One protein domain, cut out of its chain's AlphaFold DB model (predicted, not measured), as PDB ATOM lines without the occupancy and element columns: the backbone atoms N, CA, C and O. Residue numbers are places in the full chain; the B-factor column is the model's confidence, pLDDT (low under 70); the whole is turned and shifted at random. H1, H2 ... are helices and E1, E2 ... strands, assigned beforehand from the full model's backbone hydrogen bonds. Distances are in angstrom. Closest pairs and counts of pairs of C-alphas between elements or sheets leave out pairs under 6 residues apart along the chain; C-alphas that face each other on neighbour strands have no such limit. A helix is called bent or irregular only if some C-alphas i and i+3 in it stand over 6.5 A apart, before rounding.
ATOM      1  N   SER A  22      -5.008  21.779 -45.281       92.56
ATOM      2  CA  SER A  22      -3.935  22.118 -44.331       92.56
ATOM      3  C   SER A  22      -4.256  23.360 -43.502       92.56
ATOM      4  O   SER A  22      -4.806  24.341 -44.010       92.56
ATOM      5  N   LEU A  23      -3.870  23.327 -42.231       92.81
ATOM      6  CA  LEU A  23      -3.859  24.446 -41.293       92.81
ATOM      7  C   LEU A  23      -2.477  24.487 -40.641       92.81
ATOM      8  O   LEU A  23      -1.955  23.437 -40.283       92.81
ATOM      9  N   PHE A  24      -1.892  25.670 -40.487       92.12
ATOM     10  CA  PHE A  24      -0.541  25.843 -39.944       92.12
ATOM     11  C   PHE A  24      -0.584  26.656 -38.651       92.12
ATOM     12  O   PHE A  24      -1.496  27.466 -38.483       92.12
ATOM     13  N   ASP A  25       0.391  26.430 -37.768       90.00
ATOM     14  CA  ASP A  25       0.509  27.087 -36.455       90.00
ATOM     15  C   ASP A  25      -0.812  27.046 -35.666       90.00
ATOM     16  O   ASP A  25      -1.406  28.058 -35.269       90.00
ATOM     17  N   VAL A  26      -1.333  25.831 -35.504       92.25
ATOM     18  CA  VAL A  26      -2.641  25.610 -34.891       92.25
ATOM     19  C   VAL A  26      -2.472  25.403 -33.395       92.25
ATOM     20  O   VAL A  26      -1.726  24.537 -32.944       92.25
ATOM     21  N   ALA A  27      -3.228  26.173 -32.619       92.75
ATOM     22  CA  ALA A  27      -3.421  25.936 -31.198       92.75
ATOM     23  C   ALA A  27      -4.556  24.920 -30.990       92.75
ATOM     24  O   ALA A  27      -5.694  25.168 -31.394       92.75
ATOM     25  N   ILE A  28      -4.252  23.793 -30.351       93.50
ATOM     26  CA  ILE A  28      -5.209  22.767 -29.925       93.50
ATOM     27  C   ILE A  28      -5.331  22.767 -28.398       93.50
ATOM     28  O   ILE A  28      -4.366  23.044 -27.688       93.50
ATOM     29  N   GLY A  29      -6.517  22.450 -27.885       90.06
ATOM     30  CA  GLY A  29      -6.791  22.430 -26.450       90.06
ATOM     31  C   GLY A  29      -8.055  23.184 -26.062       90.06
ATOM     32  O   GLY A  29      -8.740  23.796 -26.884       90.06
ATOM     33  N   ASN A  30      -8.360  23.104 -24.772       80.88
ATOM     34  CA  ASN A  30      -9.601  23.603 -24.197       80.88
ATOM     35  C   ASN A  30      -9.446  25.067 -23.760       80.88
ATOM     36  O   ASN A  30      -8.340  25.570 -23.584       80.88
ATOM     37  N   LEU A  31     -10.565  25.749 -23.497       71.56
ATOM     38  CA  LEU A  31     -10.565  27.131 -22.985       71.56
ATOM     39  C   LEU A  31      -9.871  27.296 -21.619       71.56
ATOM     40  O   LEU A  31      -9.472  28.409 -21.271       71.56
ATOM     41  N   HIS A  32      -9.776  26.209 -20.853       78.31
ATOM     42  CA  HIS A  32      -9.272  26.200 -19.480       78.31
ATOM     43  C   HIS A  32      -7.811  25.752 -19.364       78.31
ATOM     44  O   HIS A  32      -7.229  25.866 -18.291       78.31
ATOM     45  N   GLU A  33      -7.215  25.256 -20.447       83.00
ATOM     46  CA  GLU A  33      -5.854  24.723 -20.455       83.00
ATOM     47  C   GLU A  33      -4.939  25.605 -21.305       83.00
ATOM     48  O   GLU A  33      -5.394  26.374 -22.156       83.00
ATOM     49  N   VAL A  34      -3.629  25.503 -21.071       84.88
ATOM     50  CA  VAL A  34      -2.646  26.168 -21.929       84.88
ATOM     51  C   VAL A  34      -2.752  25.547 -23.327       84.88
ATOM     52  O   VAL A  34      -2.575  24.333 -23.453       84.88
ATOM     53  N   PRO A  35      -3.041  26.337 -24.377       88.62
ATOM     54  CA  PRO A  35      -3.164  25.805 -25.724       88.62
ATOM     55  C   PRO A  35      -1.837  25.195 -26.178       88.62
ATOM     56  O   PRO A  35      -0.789  25.842 -26.136       88.62
ATOM     57  N   LEU A  36      -1.897  23.956 -26.652       93.12
ATOM     58  CA  LEU A  36      -0.768  23.250 -27.238       93.12
ATOM     59  C   LEU A  36      -0.650  23.661 -28.709       93.12
ATOM     60  O   LEU A  36      -1.620  23.574 -29.455       93.12
ATOM     61  N   ARG A  37       0.526  24.112 -29.148       93.69
ATOM     62  CA  ARG A  37       0.743  24.508 -30.547       93.69
ATOM     63  C   ARG A  37       1.361  23.377 -31.353       93.69
ATOM     64  O   ARG A  37       2.461  22.944 -31.020       93.69
ATOM     65  N   VAL A  38       0.711  23.003 -32.447       95.00
ATOM     66  CA  VAL A  38       1.238  22.077 -33.459       95.00
ATOM     67  C   VAL A  38       1.590  22.825 -34.739       95.00
ATOM     68  O   VAL A  38       0.932  23.812 -35.085       95.00
ATOM     69  N   ASP A  39       2.625  22.373 -35.442       94.06
ATOM     70  CA  ASP A  39       3.131  23.096 -36.616       94.06
ATOM     71  C   ASP A  39       2.161  23.017 -37.798       94.06
ATOM     72  O   ASP A  39       1.918  24.023 -38.474       94.06
ATOM     73  N   ALA A  40       1.539  21.852 -38.007       94.81
ATOM     74  CA  ALA A  40       0.462  21.694 -38.972       94.81
ATOM     75  C   ALA A  40      -0.627  20.712 -38.520       94.81
ATOM     76  O   ALA A  40      -0.386  19.708 -37.854       94.81
ATOM     77  N   VAL A  41      -1.853  20.983 -38.963       95.88
ATOM     78  CA  VAL A  41      -2.993  20.071 -38.903       95.88
ATOM     79  C   VAL A  41      -3.471  19.825 -40.323       95.88
ATOM     80  O   VAL A  41      -3.846  20.755 -41.038       95.88
ATOM     81  N   LEU A  42      -3.478  18.564 -40.733       95.69
ATOM     82  CA  LEU A  42      -3.941  18.132 -42.042       95.69
ATOM     83  C   LEU A  42      -5.279  17.415 -41.876       95.69
ATOM     84  O   LEU A  42      -5.415  16.490 -41.074       95.69
ATOM     85  N   LEU A  43      -6.276  17.834 -42.647       94.94
ATOM     86  CA  LEU A  43      -7.632  17.299 -42.607       94.94
ATOM     87  C   LEU A  43      -7.930  16.575 -43.919       94.94
ATOM     88  O   LEU A  43      -7.855  17.177 -44.987       94.94
ATOM     89  N   HIS A  44      -8.301  15.300 -43.858       93.56
ATOM     90  CA  HIS A  44      -8.665  14.527 -45.041       93.56
ATOM     91  C   HIS A  44     -10.091  13.994 -44.928       93.56
ATOM     92  O   HIS A  44     -10.354  13.190 -44.030       93.56
ATOM     93  N   PRO A  45     -10.998  14.320 -45.872       91.56
ATOM     94  CA  PRO A  45     -12.430  14.040 -45.743       91.56
ATOM     95  C   PRO A  45     -12.769  12.555 -45.566       91.56
ATOM     96  O   PRO A  45     -13.806  12.246 -44.990       91.56
ATOM     97  N   ARG A  46     -11.905  11.651 -46.050       90.50
ATOM     98  CA  ARG A  46     -12.106  10.190 -46.010       90.50
ATOM     99  C   ARG A  46     -11.161   9.426 -45.080       90.50
ATOM    100  O   ARG A  46     -11.294   8.216 -44.984       90.50
ATOM    101  N   ARG A  47     -10.161  10.089 -44.492       92.06
ATOM    102  CA  ARG A  47      -9.118   9.405 -43.701       92.06
ATOM    103  C   ARG A  47      -9.112   9.863 -42.255       92.06
ATOM    104  O   ARG A  47      -9.038   9.025 -41.374       92.06
ATOM    105  N   GLY A  48      -9.250  11.166 -42.015       93.69
ATOM    106  CA  GLY A  48      -9.267  11.721 -40.669       93.69
ATOM    107  C   GLY A  48      -8.348  12.927 -40.535       93.69
ATOM    108  O   GLY A  48      -8.291  13.774 -41.429       93.69
ATOM    109  N   VAL A  49      -7.667  13.014 -39.397       95.88
ATOM    110  CA  VAL A  49      -6.836  14.157 -39.003       95.88
ATOM    111  C   VAL A  49      -5.401  13.702 -38.776       95.88
ATOM    112  O   VAL A  49      -5.169  12.744 -38.045       95.88
ATOM    113  N   ALA A  50      -4.437  14.405 -39.361       97.12
ATOM    114  CA  ALA A  50      -3.026  14.243 -39.039       97.12
ATOM    115  C   ALA A  50      -2.499  15.507 -38.356       97.12
ATOM    116  O   ALA A  50      -2.726  16.619 -38.834       97.12
ATOM    117  N   LEU A  51      -1.815  15.327 -37.234       97.44
ATOM    118  CA  LEU A  51      -1.137  16.380 -36.486       97.44
ATOM    119  C   LEU A  51       0.358  16.240 -36.742       97.44
ATOM    120  O   LEU A  51       0.903  15.159 -36.521       97.44
ATOM    121  N   ILE A  52       0.993  17.301 -37.226       97.12
ATOM    122  CA  ILE A  52       2.398  17.288 -37.621       97.12
ATOM    123  C   ILE A  52       3.166  18.300 -36.781       97.12
ATOM    124  O   ILE A  52       2.804  19.479 -36.758       97.12
ATOM    125  N   ASP A  53       4.241  17.832 -36.163       96.38
ATOM    126  CA  ASP A  53       5.309  18.670 -35.624       96.38
ATOM    127  C   ASP A  53       6.602  18.421 -36.397       96.38
ATOM    128  O   ASP A  53       6.855  17.303 -36.858       96.38
ATOM    129  N   ILE A  54       7.418  19.462 -36.525       95.12
ATOM    130  CA  ILE A  54       8.752  19.393 -37.108       95.12
ATOM    131  C   ILE A  54       9.790  19.365 -35.983       95.12
ATOM    132  O   ILE A  54       9.847  20.256 -35.129       95.12
ATOM    133  N   ALA A  55      10.640  18.342 -35.994       93.31
ATOM    134  CA  ALA A  55      11.722  18.167 -35.036       93.31
ATOM    135  C   ALA A  55      12.643  19.412 -34.997       93.31
ATOM    136  O   ALA A  55      12.853  20.062 -36.024       93.31
ATOM    137  N   PRO A  56      13.216  19.759 -33.827       93.31
ATOM    138  CA  PRO A  56      13.245  18.980 -32.582       93.31
ATOM    139  C   PRO A  56      11.992  19.129 -31.705       93.31
ATOM    140  O   PRO A  56      11.918  18.533 -30.631       93.31
ATOM    141  N   LYS A  57      11.013  19.936 -32.121       92.50
ATOM    142  CA  LYS A  57       9.770  20.114 -31.375       92.50
ATOM    143  C   LYS A  57       8.929  18.839 -31.460       92.50
ATOM    144  O   LYS A  57       8.778  18.264 -32.530       92.50
ATOM    145  N   ALA A  58       8.356  18.430 -30.329       95.38
ATOM    146  CA  ALA A  58       7.427  17.311 -30.271       95.38
ATOM    147  C   ALA A  58       6.326  17.563 -29.237       95.38
ATOM    148  O   ALA A  58       6.586  17.988 -28.109       95.38
ATOM    149  N   THR A  59       5.091  17.234 -29.601       95.38
ATOM    150  CA  THR A  59       3.916  17.309 -28.737       95.38
ATOM    151  C   THR A  59       3.222  15.939 -28.637       95.38
ATOM    152  O   THR A  59       2.149  15.714 -29.192       95.38
ATOM    153  N   PRO A  60       3.770  14.980 -27.863       93.12
ATOM    154  CA  PRO A  60       3.276  13.594 -27.834       93.12
ATOM    155  C   PRO A  60       1.811  13.454 -27.379       93.12
ATOM    156  O   PRO A  60       1.141  12.477 -27.703       93.12
ATOM    157  N   ARG A  61       1.281  14.444 -26.646       95.50
ATOM    158  CA  ARG A  61      -0.124  14.484 -26.202       95.50
ATOM    159  C   ARG A  61      -1.082  15.122 -27.214       95.50
ATOM    160  O   ARG A  61      -2.285  15.145 -26.958       95.50
ATOM    161  N   ALA A  62      -0.601  15.608 -28.360       95.94
ATOM    162  CA  ALA A  62      -1.408  16.348 -29.330       95.94
ATOM    163  C   ALA A  62      -2.632  15.566 -29.809       95.94
ATOM    164  O   ALA A  62      -3.742  16.092 -29.798       95.94
ATOM    165  N   ALA A  63      -2.462  14.287 -30.160       95.94
ATOM    166  CA  ALA A  63      -3.576  13.456 -30.615       95.94
ATOM    167  C   ALA A  63      -4.657  13.297 -29.534       95.94
ATOM    168  O   ALA A  63      -5.847  13.398 -29.831       95.94
ATOM    169  N   GLN A  64      -4.261  13.088 -28.275       94.44
ATOM    170  CA  GLN A  64      -5.195  12.966 -27.156       94.44
ATOM    171  C   GLN A  64      -5.952  14.276 -26.907       94.44
ATOM    172  O   GLN A  64      -7.181  14.263 -26.824       94.44
ATOM    173  N   ILE A  65      -5.235  15.401 -26.848       94.81
ATOM    174  CA  ILE A  65      -5.814  16.736 -26.639       94.81
ATOM    175  C   ILE A  65      -6.769  17.091 -27.783       94.81
ATOM    176  O   ILE A  65      -7.870  17.587 -27.548       94.81
ATOM    177  N   MET A  66      -6.400  16.776 -29.025       94.75
ATOM    178  CA  MET A  66      -7.251  16.989 -30.193       94.75
ATOM    179  C   MET A  66      -8.555  16.187 -30.105       94.75
ATOM    180  O   MET A  66      -9.633  16.737 -30.334       94.75
ATOM    181  N   ARG A  67      -8.493  14.906 -29.706       93.50
ATOM    182  CA  ARG A  67      -9.698  14.085 -29.480       93.50
ATOM    183  C   ARG A  67     -10.604  14.700 -28.416       93.50
ATOM    184  O   ARG A  67     -11.810  14.802 -28.637       93.50
ATOM    185  N   GLN A  68     -10.036  15.144 -27.295       91.88
ATOM    186  CA  GLN A  68     -10.789  15.802 -26.222       91.88
ATOM    187  C   GLN A  68     -11.427  17.114 -26.693       91.88
ATOM    188  O   GLN A  68     -12.614  17.326 -26.460       91.88
ATOM    189  N   THR A  69     -10.681  17.940 -27.429       92.06
ATOM    190  CA  THR A  69     -11.166  19.211 -27.991       92.06
ATOM    191  C   THR A  69     -12.377  18.974 -28.901       92.06
ATOM    192  O   THR A  69     -13.419  19.622 -28.767       92.06
ATOM    193  N   ILE A  70     -12.287  17.988 -29.800       91.81
ATOM    194  CA  ILE A  70     -13.388  17.620 -30.700       91.81
ATOM    195  C   ILE A  70     -14.585  17.084 -29.906       91.81
ATOM    196  O   ILE A  70     -15.721  17.469 -30.189       91.81
ATOM    197  N   LEU A  71     -14.353  16.234 -28.902       90.38
ATOM    198  CA  LEU A  71     -15.409  15.679 -28.057       90.38
ATOM    199  C   LEU A  71     -16.180  16.778 -27.311       90.38
ATOM    200  O   LEU A  71     -17.412  16.805 -27.357       90.38
ATOM    201  N   GLN A  72     -15.461  17.707 -26.681       90.44
ATOM    202  CA  GLN A  72     -16.039  18.814 -25.919       90.44
ATOM    203  C   GLN A  72     -16.795  19.808 -26.805       90.44
ATOM    204  O   GLN A  72     -17.836  20.316 -26.398       90.44
ATOM    205  N   SER A  73     -16.334  20.037 -28.040       89.69
ATOM    206  CA  SER A  73     -17.012  20.935 -28.989       89.69
ATOM    207  C   SER A  73     -18.399  20.448 -29.429       89.69
ATOM    208  O   SER A  73     -19.168  21.201 -30.021       89.69
ATOM    209  N   GLY A  74     -18.719  19.168 -29.215       88.62
ATOM    210  CA  GLY A  74     -19.969  18.560 -29.665       88.62
ATOM    211  C   GLY A  74     -20.063  18.314 -31.178       88.62
ATOM    212  O   GLY A  74     -20.992  17.636 -31.619       88.62
ATOM    213  N   LEU A  75     -19.084  18.786 -31.957       83.19
ATOM    214  CA  LEU A  75     -19.062  18.802 -33.426       83.19
ATOM    215  C   LEU A  75     -19.283  17.422 -34.046       83.19
ATOM    216  O   LEU A  75     -19.905  17.298 -35.098       83.19
ATOM    217  N   LEU A  76     -18.816  16.376 -33.367       78.06
ATOM    218  CA  LEU A  76     -18.946  14.998 -33.817       78.06
ATOM    219  C   LEU A  76     -19.646  14.104 -32.792       78.06
ATOM    220  O   LEU A  76     -19.418  12.910 -32.834       78.06
ATOM    221  N   ARG A  77     -20.507  14.606 -31.895       75.00
ATOM    222  CA  ARG A  77     -21.090  13.841 -30.758       75.00
ATOM    223  C   ARG A  77     -21.576  12.405 -31.049       75.00
ATOM    224  O   ARG A  77     -21.535  11.579 -30.150       75.00
ATOM    225  N   ARG A  78     -21.998  12.084 -32.281       68.94
ATOM    226  CA  ARG A  78     -22.396  10.719 -32.707       68.94
ATOM    227  C   ARG A  78     -21.305   9.900 -33.424       68.94
ATOM    228  O   ARG A  78     -21.515   8.730 -33.699       68.94
ATOM    229  N   ARG A  79     -20.181  10.518 -33.793       68.56
ATOM    230  CA  ARG A  79     -19.099   9.979 -34.642       68.56
ATOM    231  C   ARG A  79     -17.676  10.260 -34.110       68.56
ATOM    232  O   ARG A  79     -16.720   9.907 -34.787       68.56
ATOM    233  N   VAL A  80     -17.508  10.900 -32.938       60.59
ATOM    234  CA  VAL A  80     -16.175  11.274 -32.399       60.59
ATOM    235  C   VAL A  80     -15.325  10.041 -32.129       60.59
ATOM    236  O   VAL A  80     -14.140  10.053 -32.434       60.59
ATOM    237  N   ALA A  81     -15.936   9.001 -31.549       64.00
ATOM    238  CA  ALA A  81     -15.217   7.837 -31.036       64.00
ATOM    239  C   ALA A  81     -14.411   7.108 -32.115       64.00
ATOM    240  O   ALA A  81     -13.465   6.402 -31.789       64.00
ATOM    241  N   SER A  82     -14.762   7.304 -33.384       80.06
ATOM    242  CA  SER A  82     -14.126   6.613 -34.487       80.06
ATOM    243  C   SER A  82     -13.197   7.497 -35.321       80.06
ATOM    244  O   SER A  82     -12.406   6.944 -36.072       80.06
ATOM    245  N   LEU A  83     -13.247   8.839 -35.228       90.94
ATOM    246  CA  LEU A  83     -12.454   9.710 -36.114       90.94
ATOM    247  C   LEU A  83     -10.953   9.378 -35.991       90.94
ATOM    248  O   LEU A  83     -10.379   9.602 -34.920       90.94
ATOM    249  N   PRO A  84     -10.288   8.925 -37.070       94.44
ATOM    250  CA  PRO A  84      -8.882   8.574 -36.994       94.44
ATOM    251  C   PRO A  84      -8.052   9.846 -36.838       94.44
ATOM    252  O   PRO A  84      -8.171  10.792 -37.625       94.44
ATOM    253  N   ILE A  85      -7.234   9.876 -35.790       95.50
ATOM    254  CA  ILE A  85      -6.313  10.976 -35.504       95.50
ATOM    255  C   ILE A  85      -4.932  10.377 -35.311       95.50
ATOM    256  O   ILE A  85      -4.736   9.597 -34.375       95.50
ATOM    257  N   VAL A  86      -3.999  10.756 -36.178       96.50
ATOM    258  CA  VAL A  86      -2.591  10.356 -36.098       96.50
ATOM    259  C   VAL A  86      -1.732  11.565 -35.751       96.50
ATOM    260  O   VAL A  86      -2.053  12.698 -36.116       96.50
ATOM    261  N   TYR A  87      -0.647  11.322 -35.025       97.44
ATOM    262  CA  TYR A  87       0.365  12.322 -34.712       97.44
ATOM    263  C   TYR A  87       1.699  11.864 -35.295       97.44
ATOM    264  O   TYR A  87       2.087  10.712 -35.101       97.44
ATOM    265  N   CYS A  88       2.377  12.763 -36.001       96.88
ATOM    266  CA  CYS A  88       3.680  12.527 -36.602       96.88
ATOM    267  C   CYS A  88       4.632  13.649 -36.180       96.88
ATOM    268  O   CYS A  88       4.346  14.826 -36.394       96.88
ATOM    269  N   CYS A  89       5.769  13.272 -35.610       97.38
ATOM    270  CA  CYS A  89       6.903  14.166 -35.421       97.38
ATOM    271  C   CYS A  89       7.894  13.861 -36.540       97.38
ATOM    272  O   CYS A  89       8.366  12.730 -36.616       97.38
ATOM    273  N   LEU A  90       8.156  14.826 -37.414       96.19
ATOM    274  CA  LEU A  90       8.961  14.627 -38.616       96.19
ATOM    275  C   LEU A  90      10.230  15.465 -38.558       96.19
ATOM    276  O   LEU A  90      10.204  16.631 -38.172       96.19
ATOM    277  N   SER A  91      11.340  14.899 -38.996       95.69
ATOM    278  CA  SER A  91      12.503  15.680 -39.400       95.69
ATOM    279  C   SER A  91      12.218  16.442 -40.701       95.69
ATOM    280  O   SER A  91      11.307  16.105 -41.462       95.69
ATOM    281  N   LEU A  92      13.015  17.474 -40.988       91.62
ATOM    282  CA  LEU A  92      12.899  18.230 -42.242       91.62
ATOM    283  C   LEU A  92      13.116  17.350 -43.486       91.62
ATOM    284  O   LEU A  92      12.483  17.583 -44.515       91.62
ATOM    285  N   GLU A  93      13.961  16.324 -43.377       93.94
ATOM    286  CA  GLU A  93      14.273  15.376 -44.456       93.94
ATOM    287  C   GLU A  93      13.105  14.433 -44.774       93.94
ATOM    288  O   GLU A  93      12.969  13.965 -45.902       93.94
ATOM    289  N   GLU A  94      12.211  14.194 -43.814       94.88
ATOM    290  CA  GLU A  94      11.034  13.335 -43.985       94.88
ATOM    291  C   GLU A  94       9.834  14.074 -44.591       94.88
ATOM    292  O   GLU A  94       8.907  13.441 -45.102       94.88
ATOM    293  N   VAL A  95       9.832  15.413 -44.585       92.94
ATOM    294  CA  VAL A  95       8.721  16.233 -45.107       92.94
ATOM    295  C   VAL A  95       8.378  15.922 -46.576       92.94
ATOM    296  O   VAL A  95       7.186  15.806 -46.883       92.94
ATOM    297  N   PRO A  96       9.341  15.723 -47.500       91.81
ATOM    298  CA  PRO A  96       9.044  15.279 -48.866       91.81
ATOM    299  C   PRO A  96       8.327  13.919 -48.936       91.81
ATOM    300  O   PRO A  96       7.564  13.673 -49.869       91.81
ATOM    301  N   HIS A  97       8.525  13.057 -47.935       94.12
ATOM    302  CA  HIS A  97       7.941  11.716 -47.838       94.12
ATOM    303  C   HIS A  97       6.619  11.677 -47.057       94.12
ATOM    304  O   HIS A  97       6.010  10.612 -46.921       94.12
ATOM    305  N   LEU A  98       6.129  12.832 -46.594       93.56
ATOM    306  CA  LEU A  98       4.942  12.963 -45.750       93.56
ATOM    307  C   LEU A  98       3.722  12.202 -46.285       93.56
ATOM    308  O   LEU A  98       3.034  11.545 -45.513       93.56
ATOM    309  N   ALA A  99       3.452  12.245 -47.593       93.19
ATOM    310  CA  ALA A  99       2.304  11.538 -48.168       93.19
ATOM    311  C   ALA A  99       2.363  10.019 -47.909       93.19
ATOM    312  O   ALA A  99       1.387   9.444 -47.428       93.19
ATOM    313  N   SER A 100       3.527   9.399 -48.138       94.19
ATOM    314  CA  SER A 100       3.742   7.969 -47.890       94.19
ATOM    315  C   SER A 100       3.706   7.637 -46.399       94.19
ATOM    316  O   SER A 100       3.169   6.603 -46.014       94.19
ATOM    317  N   LEU A 101       4.256   8.508 -45.549       95.62
ATOM    318  CA  LEU A 101       4.227   8.316 -44.097       95.62
ATOM    319  C   LEU A 101       2.795   8.360 -43.557       95.62
ATOM    320  O   LEU A 101       2.426   7.548 -42.709       95.62
ATOM    321  N   LEU A 102       1.958   9.258 -44.087       95.31
ATOM    322  CA  LEU A 102       0.538   9.310 -43.753       95.31
ATOM    323  C   LEU A 102      -0.209   8.074 -44.263       95.31
ATOM    324  O   LEU A 102      -1.044   7.546 -43.535       95.31
ATOM    325  N   ASP A 103       0.072   7.587 -45.475       94.19
ATOM    326  CA  ASP A 103      -0.512   6.329 -45.965       94.19
ATOM    327  C   ASP A 103      -0.266   5.186 -44.971       94.19
ATOM    328  O   ASP A 103      -1.219   4.539 -44.533       94.19
ATOM    329  N   THR A 104       0.983   5.012 -44.534       95.94
ATOM    330  CA  THR A 104       1.366   4.002 -43.539       95.94
ATOM    331  C   THR A 104       0.697   4.242 -42.183       95.94
ATOM    332  O   THR A 104       0.146   3.312 -41.598       95.94
ATOM    333  N   ALA A 105       0.688   5.483 -41.688       95.56
ATOM    334  CA  ALA A 105       0.118   5.817 -40.381       95.56
ATOM    335  C   ALA A 105      -1.399   5.567 -40.306       95.56
ATOM    336  O   ALA A 105      -1.912   5.171 -39.258       95.56
ATOM    337  N   PHE A 106      -2.127   5.783 -41.408       95.19
ATOM    338  CA  PHE A 106      -3.568   5.528 -41.476       95.19
ATOM    339  C   PHE A 106      -3.925   4.093 -41.877       95.19
ATOM    340  O   PHE A 106      -5.069   3.702 -41.664       95.19
ATOM    341  N   ALA A 107      -2.997   3.298 -42.419       93.75
ATOM    342  CA  ALA A 107      -3.283   1.934 -42.876       93.75
ATOM    343  C   ALA A 107      -3.809   1.013 -41.758       93.75
ATOM    344  O   ALA A 107      -4.626   0.137 -42.021       93.75
ATOM    345  N   GLY A 108      -3.372   1.229 -40.513       89.19
ATOM    346  CA  GLY A 108      -3.822   0.466 -39.343       89.19
ATOM    347  C   GLY A 108      -5.075   1.013 -38.651       89.19
ATOM    348  O   GLY A 108      -5.463   0.490 -37.611       89.19
ATOM    349  N   GLN A 109      -5.680   2.085 -39.167       90.81
ATOM    350  CA  GLN A 109      -6.842   2.729 -38.555       90.81
ATOM    351  C   GLN A 109      -8.103   2.406 -39.357       90.81
ATOM    352  O   GLN A 109      -8.106   2.504 -40.583       90.81
ATOM    353  N   GLU A 110      -9.193   2.062 -38.671       85.50
ATOM    354  CA  GLU A 110     -10.470   1.812 -39.337       85.50
ATOM    355  C   GLU A 110     -10.983   3.109 -39.995       85.50
ATOM    356  O   GLU A 110     -11.165   4.125 -39.312       85.50
ATOM    357  N   PRO A 111     -11.217   3.129 -41.321       79.25
ATOM    358  CA  PRO A 111     -11.732   4.314 -41.985       79.25
ATOM    359  C   PRO A 111     -13.145   4.620 -41.497       79.25
ATOM    360  O   PRO A 111     -14.059   3.811 -41.646       79.25
ATOM    361  N   VAL A 112     -13.367   5.829 -40.986       77.88
ATOM    362  CA  VAL A 112     -14.727   6.238 -40.632       77.88
ATOM    363  C   VAL A 112     -15.455   6.724 -41.866       77.88
ATOM    364  O   VAL A 112     -14.956   7.626 -42.548       77.88
ATOM    365  N   PRO A 113     -16.678   6.229 -42.122       72.38
ATOM    366  CA  PRO A 113     -17.536   6.755 -43.169       72.38
ATOM    367  C   PRO A 113     -18.087   8.133 -42.763       72.38
ATOM    368  O   PRO A 113     -19.269   8.326 -42.449       72.38
ATOM    369  N   LEU A 114     -17.214   9.139 -42.761       73.31
ATOM    370  CA  LEU A 114     -17.590  10.537 -42.656       73.31
ATOM    371  C   LEU A 114     -18.054  10.996 -44.030       73.31
ATOM    372  O   LEU A 114     -17.274  11.281 -44.933       73.31
ATOM    373  N   HIS A 115     -19.368  11.024 -44.192       75.81
ATOM    374  CA  HIS A 115     -19.978  11.447 -45.438       75.81
ATOM    375  C   HIS A 115     -19.826  12.968 -45.602       75.81
ATOM    376  O   HIS A 115     -20.342  13.744 -44.795       75.81
ATOM    377  N   GLY A 116     -19.128  13.379 -46.663       80.19
ATOM    378  CA  GLY A 116     -19.011  14.771 -47.104       80.19
ATOM    379  C   GLY A 116     -17.910  15.599 -46.426       80.19
ATOM    380  O   GLY A 116     -17.287  15.198 -45.448       80.19
ATOM    381  N   ARG A 117     -17.677  16.806 -46.961       86.56
ATOM    382  CA  ARG A 117     -16.673  17.775 -46.467       86.56
ATOM    383  C   ARG A 117     -17.167  18.653 -45.307       86.56
ATOM    384  O   ARG A 117     -16.418  19.493 -44.816       86.56
ATOM    385  N   GLY A 118     -18.416  18.484 -44.868       89.31
ATOM    386  CA  GLY A 118     -19.031  19.340 -43.846       89.31
ATOM    387  C   GLY A 118     -18.261  19.339 -42.524       89.31
ATOM    388  O   GLY A 118     -17.982  20.400 -41.974       89.31
ATOM    389  N   TRP A 119     -17.825  18.164 -42.063       89.75
ATOM    390  CA  TRP A 119     -17.060  18.045 -40.820       89.75
ATOM    391  C   TRP A 119     -15.687  18.723 -40.902       89.75
ATOM    392  O   TRP A 119     -15.251  19.321 -39.922       89.75
ATOM    393  N   VAL A 120     -15.035  18.689 -42.072       92.62
ATOM    394  CA  VAL A 120     -13.750  19.365 -42.306       92.62
ATOM    395  C   VAL A 120     -13.921  20.873 -42.140       92.62
ATOM    396  O   VAL A 120     -13.123  21.514 -41.458       92.62
ATOM    397  N   ARG A 121     -14.998  21.445 -42.700       91.94
ATOM    398  CA  ARG A 121     -15.326  22.870 -42.542       91.94
ATOM    399  C   ARG A 121     -15.587  23.229 -41.081       91.94
ATOM    400  O   ARG A 121     -15.048  24.226 -40.608       91.94
ATOM    401  N   SER A 122     -16.382  22.431 -40.374       91.88
ATOM    402  CA  SER A 122     -16.666  22.674 -38.959       91.88
ATOM    403  C   SER A 122     -15.392  22.599 -38.115       91.88
ATOM    404  O   SER A 122     -15.168  23.461 -37.271       91.88
ATOM    405  N   LEU A 123     -14.534  21.601 -38.357       93.12
ATOM    406  CA  LEU A 123     -13.289  21.430 -37.611       93.12
ATOM    407  C   LEU A 123     -12.308  22.572 -37.899       93.12
ATOM    408  O   LEU A 123     -11.675  23.086 -36.984       93.12
ATOM    409  N   ARG A 124     -12.244  23.042 -39.148       93.25
ATOM    410  CA  ARG A 124     -11.507  24.258 -39.505       93.25
ATOM    411  C   ARG A 124     -12.026  25.487 -38.756       93.25
ATOM    412  O   ARG A 124     -11.211  26.285 -38.309       93.25
ATOM    413  N   GLY A 125     -13.342  25.636 -38.603       92.62
ATOM    414  CA  GLY A 125     -13.935  26.702 -37.786       92.62
ATOM    415  C   GLY A 125     -13.504  26.609 -36.321       92.62
ATOM    416  O   GLY A 125     -12.985  27.576 -35.772       92.62
ATOM    417  N   LEU A 126     -13.614  25.411 -35.737       91.81
ATOM    418  CA  LEU A 126     -13.210  25.132 -34.356       91.81
ATOM    419  C   LEU A 126     -11.738  25.498 -34.097       91.81
ATOM    420  O   LEU A 126     -11.428  26.179 -33.123       91.81
ATOM    421  N   LEU A 127     -10.836  25.076 -34.985       91.94
ATOM    422  CA  LEU A 127      -9.396  25.327 -34.863       91.94
ATOM    423  C   LEU A 127      -9.014  26.778 -35.204       91.94
ATOM    424  O   LEU A 127      -8.144  27.366 -34.565       91.94
ATOM    425  N   GLY A 128      -9.674  27.376 -36.201       85.19
ATOM    426  CA  GLY A 128      -9.407  28.742 -36.650       85.19
ATOM    427  C   GLY A 128      -9.820  29.807 -35.632       85.19
ATOM    428  O   GLY A 128      -9.133  30.818 -35.478       85.19
ATOM    429  N   GLU A 129     -10.902  29.577 -34.886       74.50
ATOM    430  CA  GLU A 129     -11.273  30.438 -33.760       74.50
ATOM    431  C   GLU A 129     -10.252  30.366 -32.620       74.50
ATOM    432  O   GLU A 129      -9.946  31.394 -32.013       74.50
ATOM    433  N   GLY A 130      -9.683  29.185 -32.358       64.94
ATOM    434  CA  GLY A 130      -8.617  29.007 -31.371       64.94
ATOM    435  C   GLY A 130      -7.395  29.881 -31.667       64.94
ATOM    436  O   GLY A 130      -6.888  30.553 -30.769       64.94
ATOM    437  N   HIS A 131      -6.987  29.960 -32.939       65.19
ATOM    438  CA  HIS A 131      -5.856  30.789 -33.365       65.19
ATOM    439  C   HIS A 131      -6.105  32.287 -33.111       65.19
ATOM    440  O   HIS A 131      -5.257  32.964 -32.534       65.19
ATOM    441  N   ARG A 132      -7.299  32.809 -33.436       64.19
ATOM    442  CA  ARG A 132      -7.640  34.218 -33.142       64.19
ATOM    443  C   ARG A 132      -7.638  34.506 -31.641       64.19
ATOM    444  O   ARG A 132      -7.127  35.536 -31.215       64.19
ATOM    445  N   ARG A 133      -8.172  33.596 -30.822       61.78
ATOM    446  CA  ARG A 133      -8.239  33.775 -29.360       61.78
ATOM    447  C   ARG A 133      -6.860  33.733 -28.698       61.78
ATOM    448  O   ARG A 133      -6.620  34.518 -27.784       61.78
ATOM    449  N   ALA A 134      -5.964  32.856 -29.155       61.34
ATOM    450  CA  ALA A 134      -4.600  32.769 -28.635       61.34
ATOM    451  C   ALA A 134      -3.805  34.058 -28.907       61.34
ATOM    452  O   ALA A 134      -3.099  34.536 -28.023       61.34
ATOM    453  N   SER A 135      -3.979  34.662 -30.084       60.72
ATOM    454  CA  SER A 135      -3.312  35.920 -30.449       60.72
ATOM    455  C   SER A 135      -3.827  37.135 -29.666       60.72
ATOM    456  O   SER A 135      -3.086  38.092 -29.470       60.72
ATOM    457  N   HIS A 136      -5.066  37.097 -29.161       54.94
ATOM    458  CA  HIS A 136      -5.647  38.176 -28.350       54.94
ATOM    459  C   HIS A 136      -5.352  38.079 -26.844       54.94
ATOM    460  O   HIS A 136      -5.710  38.990 -26.100       54.94
ATOM    461  N   ARG A 137      -4.690  37.014 -26.370       53.56
ATOM    462  CA  ARG A 137      -4.278  36.855 -24.965       53.56
ATOM    463  C   ARG A 137      -2.773  37.034 -24.779       53.56
ATOM    464  O   ARG A 137      -2.139  36.255 -24.071       53.56
TER     465      ARG A 137
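What this domain is: This is residues 22 to 137 of the 286 residues of an uncharacterized protein of Belnapia rosea (UniProt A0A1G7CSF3). A strongly twisted four-strand sheet forms the core, with H2 over its E3 and E4 end and H1 packed on the opposite face. The longest helix, H3, runs along the other end of the sheet, packing mostly on E1. The printed part has 116 residues, with E1 E2 E3 H1 E4 H2 H3 along the chain; the mixed sheet runs E1 E2 E3 E4, and the class is mixed, helices and strands. It is compact, with a radius of gyration of the C-alphas of 13.7 A and spans of 35 by 34 by 20 A.

Where its parts are: Find C-alpha 22 at (-3.935, 22.118, -44.331), where E1, residues 22 to 28, begins. E2, residues 36 to 44, covers 21.3 A and bends by 77 degrees at residue 39; E3 is residues 48 to 54, 19.9 A. Next come H1, residues 62 to 72, 15.2 A, and E4, residues 85 to 90. H2, residues 92 to 107, 23.0 A, is irregular: C-alphas 96 and 99 are 7.7 A apart. H3, residues 118 to 135, runs 26.5 A to C-alpha 135 at (-3.312, 35.920, -30.449).

How they stand to each other: E1 E2 E3 is a meander, each strand the antiparallel neighbour of the one before; look at N 23 and O 41, 2.8 A, and N 42 and O 50, 2.8 A. E3, H1, E4 is a strand-helix-strand unit, two parallel strands with a helix between, its crossover right-handed; N 88 and O 51 are 2.9 A apart. H1 and H2 on opposite faces give three layers; the closest C-alphas are Ala 63 and Tyr 87 for H1 and E4, 5.8 A, and Val 86 and Ala 105 for E4 and H2, 6.8 A. H3 is on the sheet, the C-alphas of Ala 27 and His 131 being its closest with E1, 5.8 A. Every O i to N i+4 pair is within hydrogen-bond range in H1, 8 of 12 in H2 and 13 of 14 in H3.

The domain as a whole: The C-alphas of Gly 108 and His 136 are the two farthest apart, 39.3 A. The printed part has no cut, and its long link is H1 to E4. Look for pLDDT under 70 at residues 78 to 81 and 130 to 137.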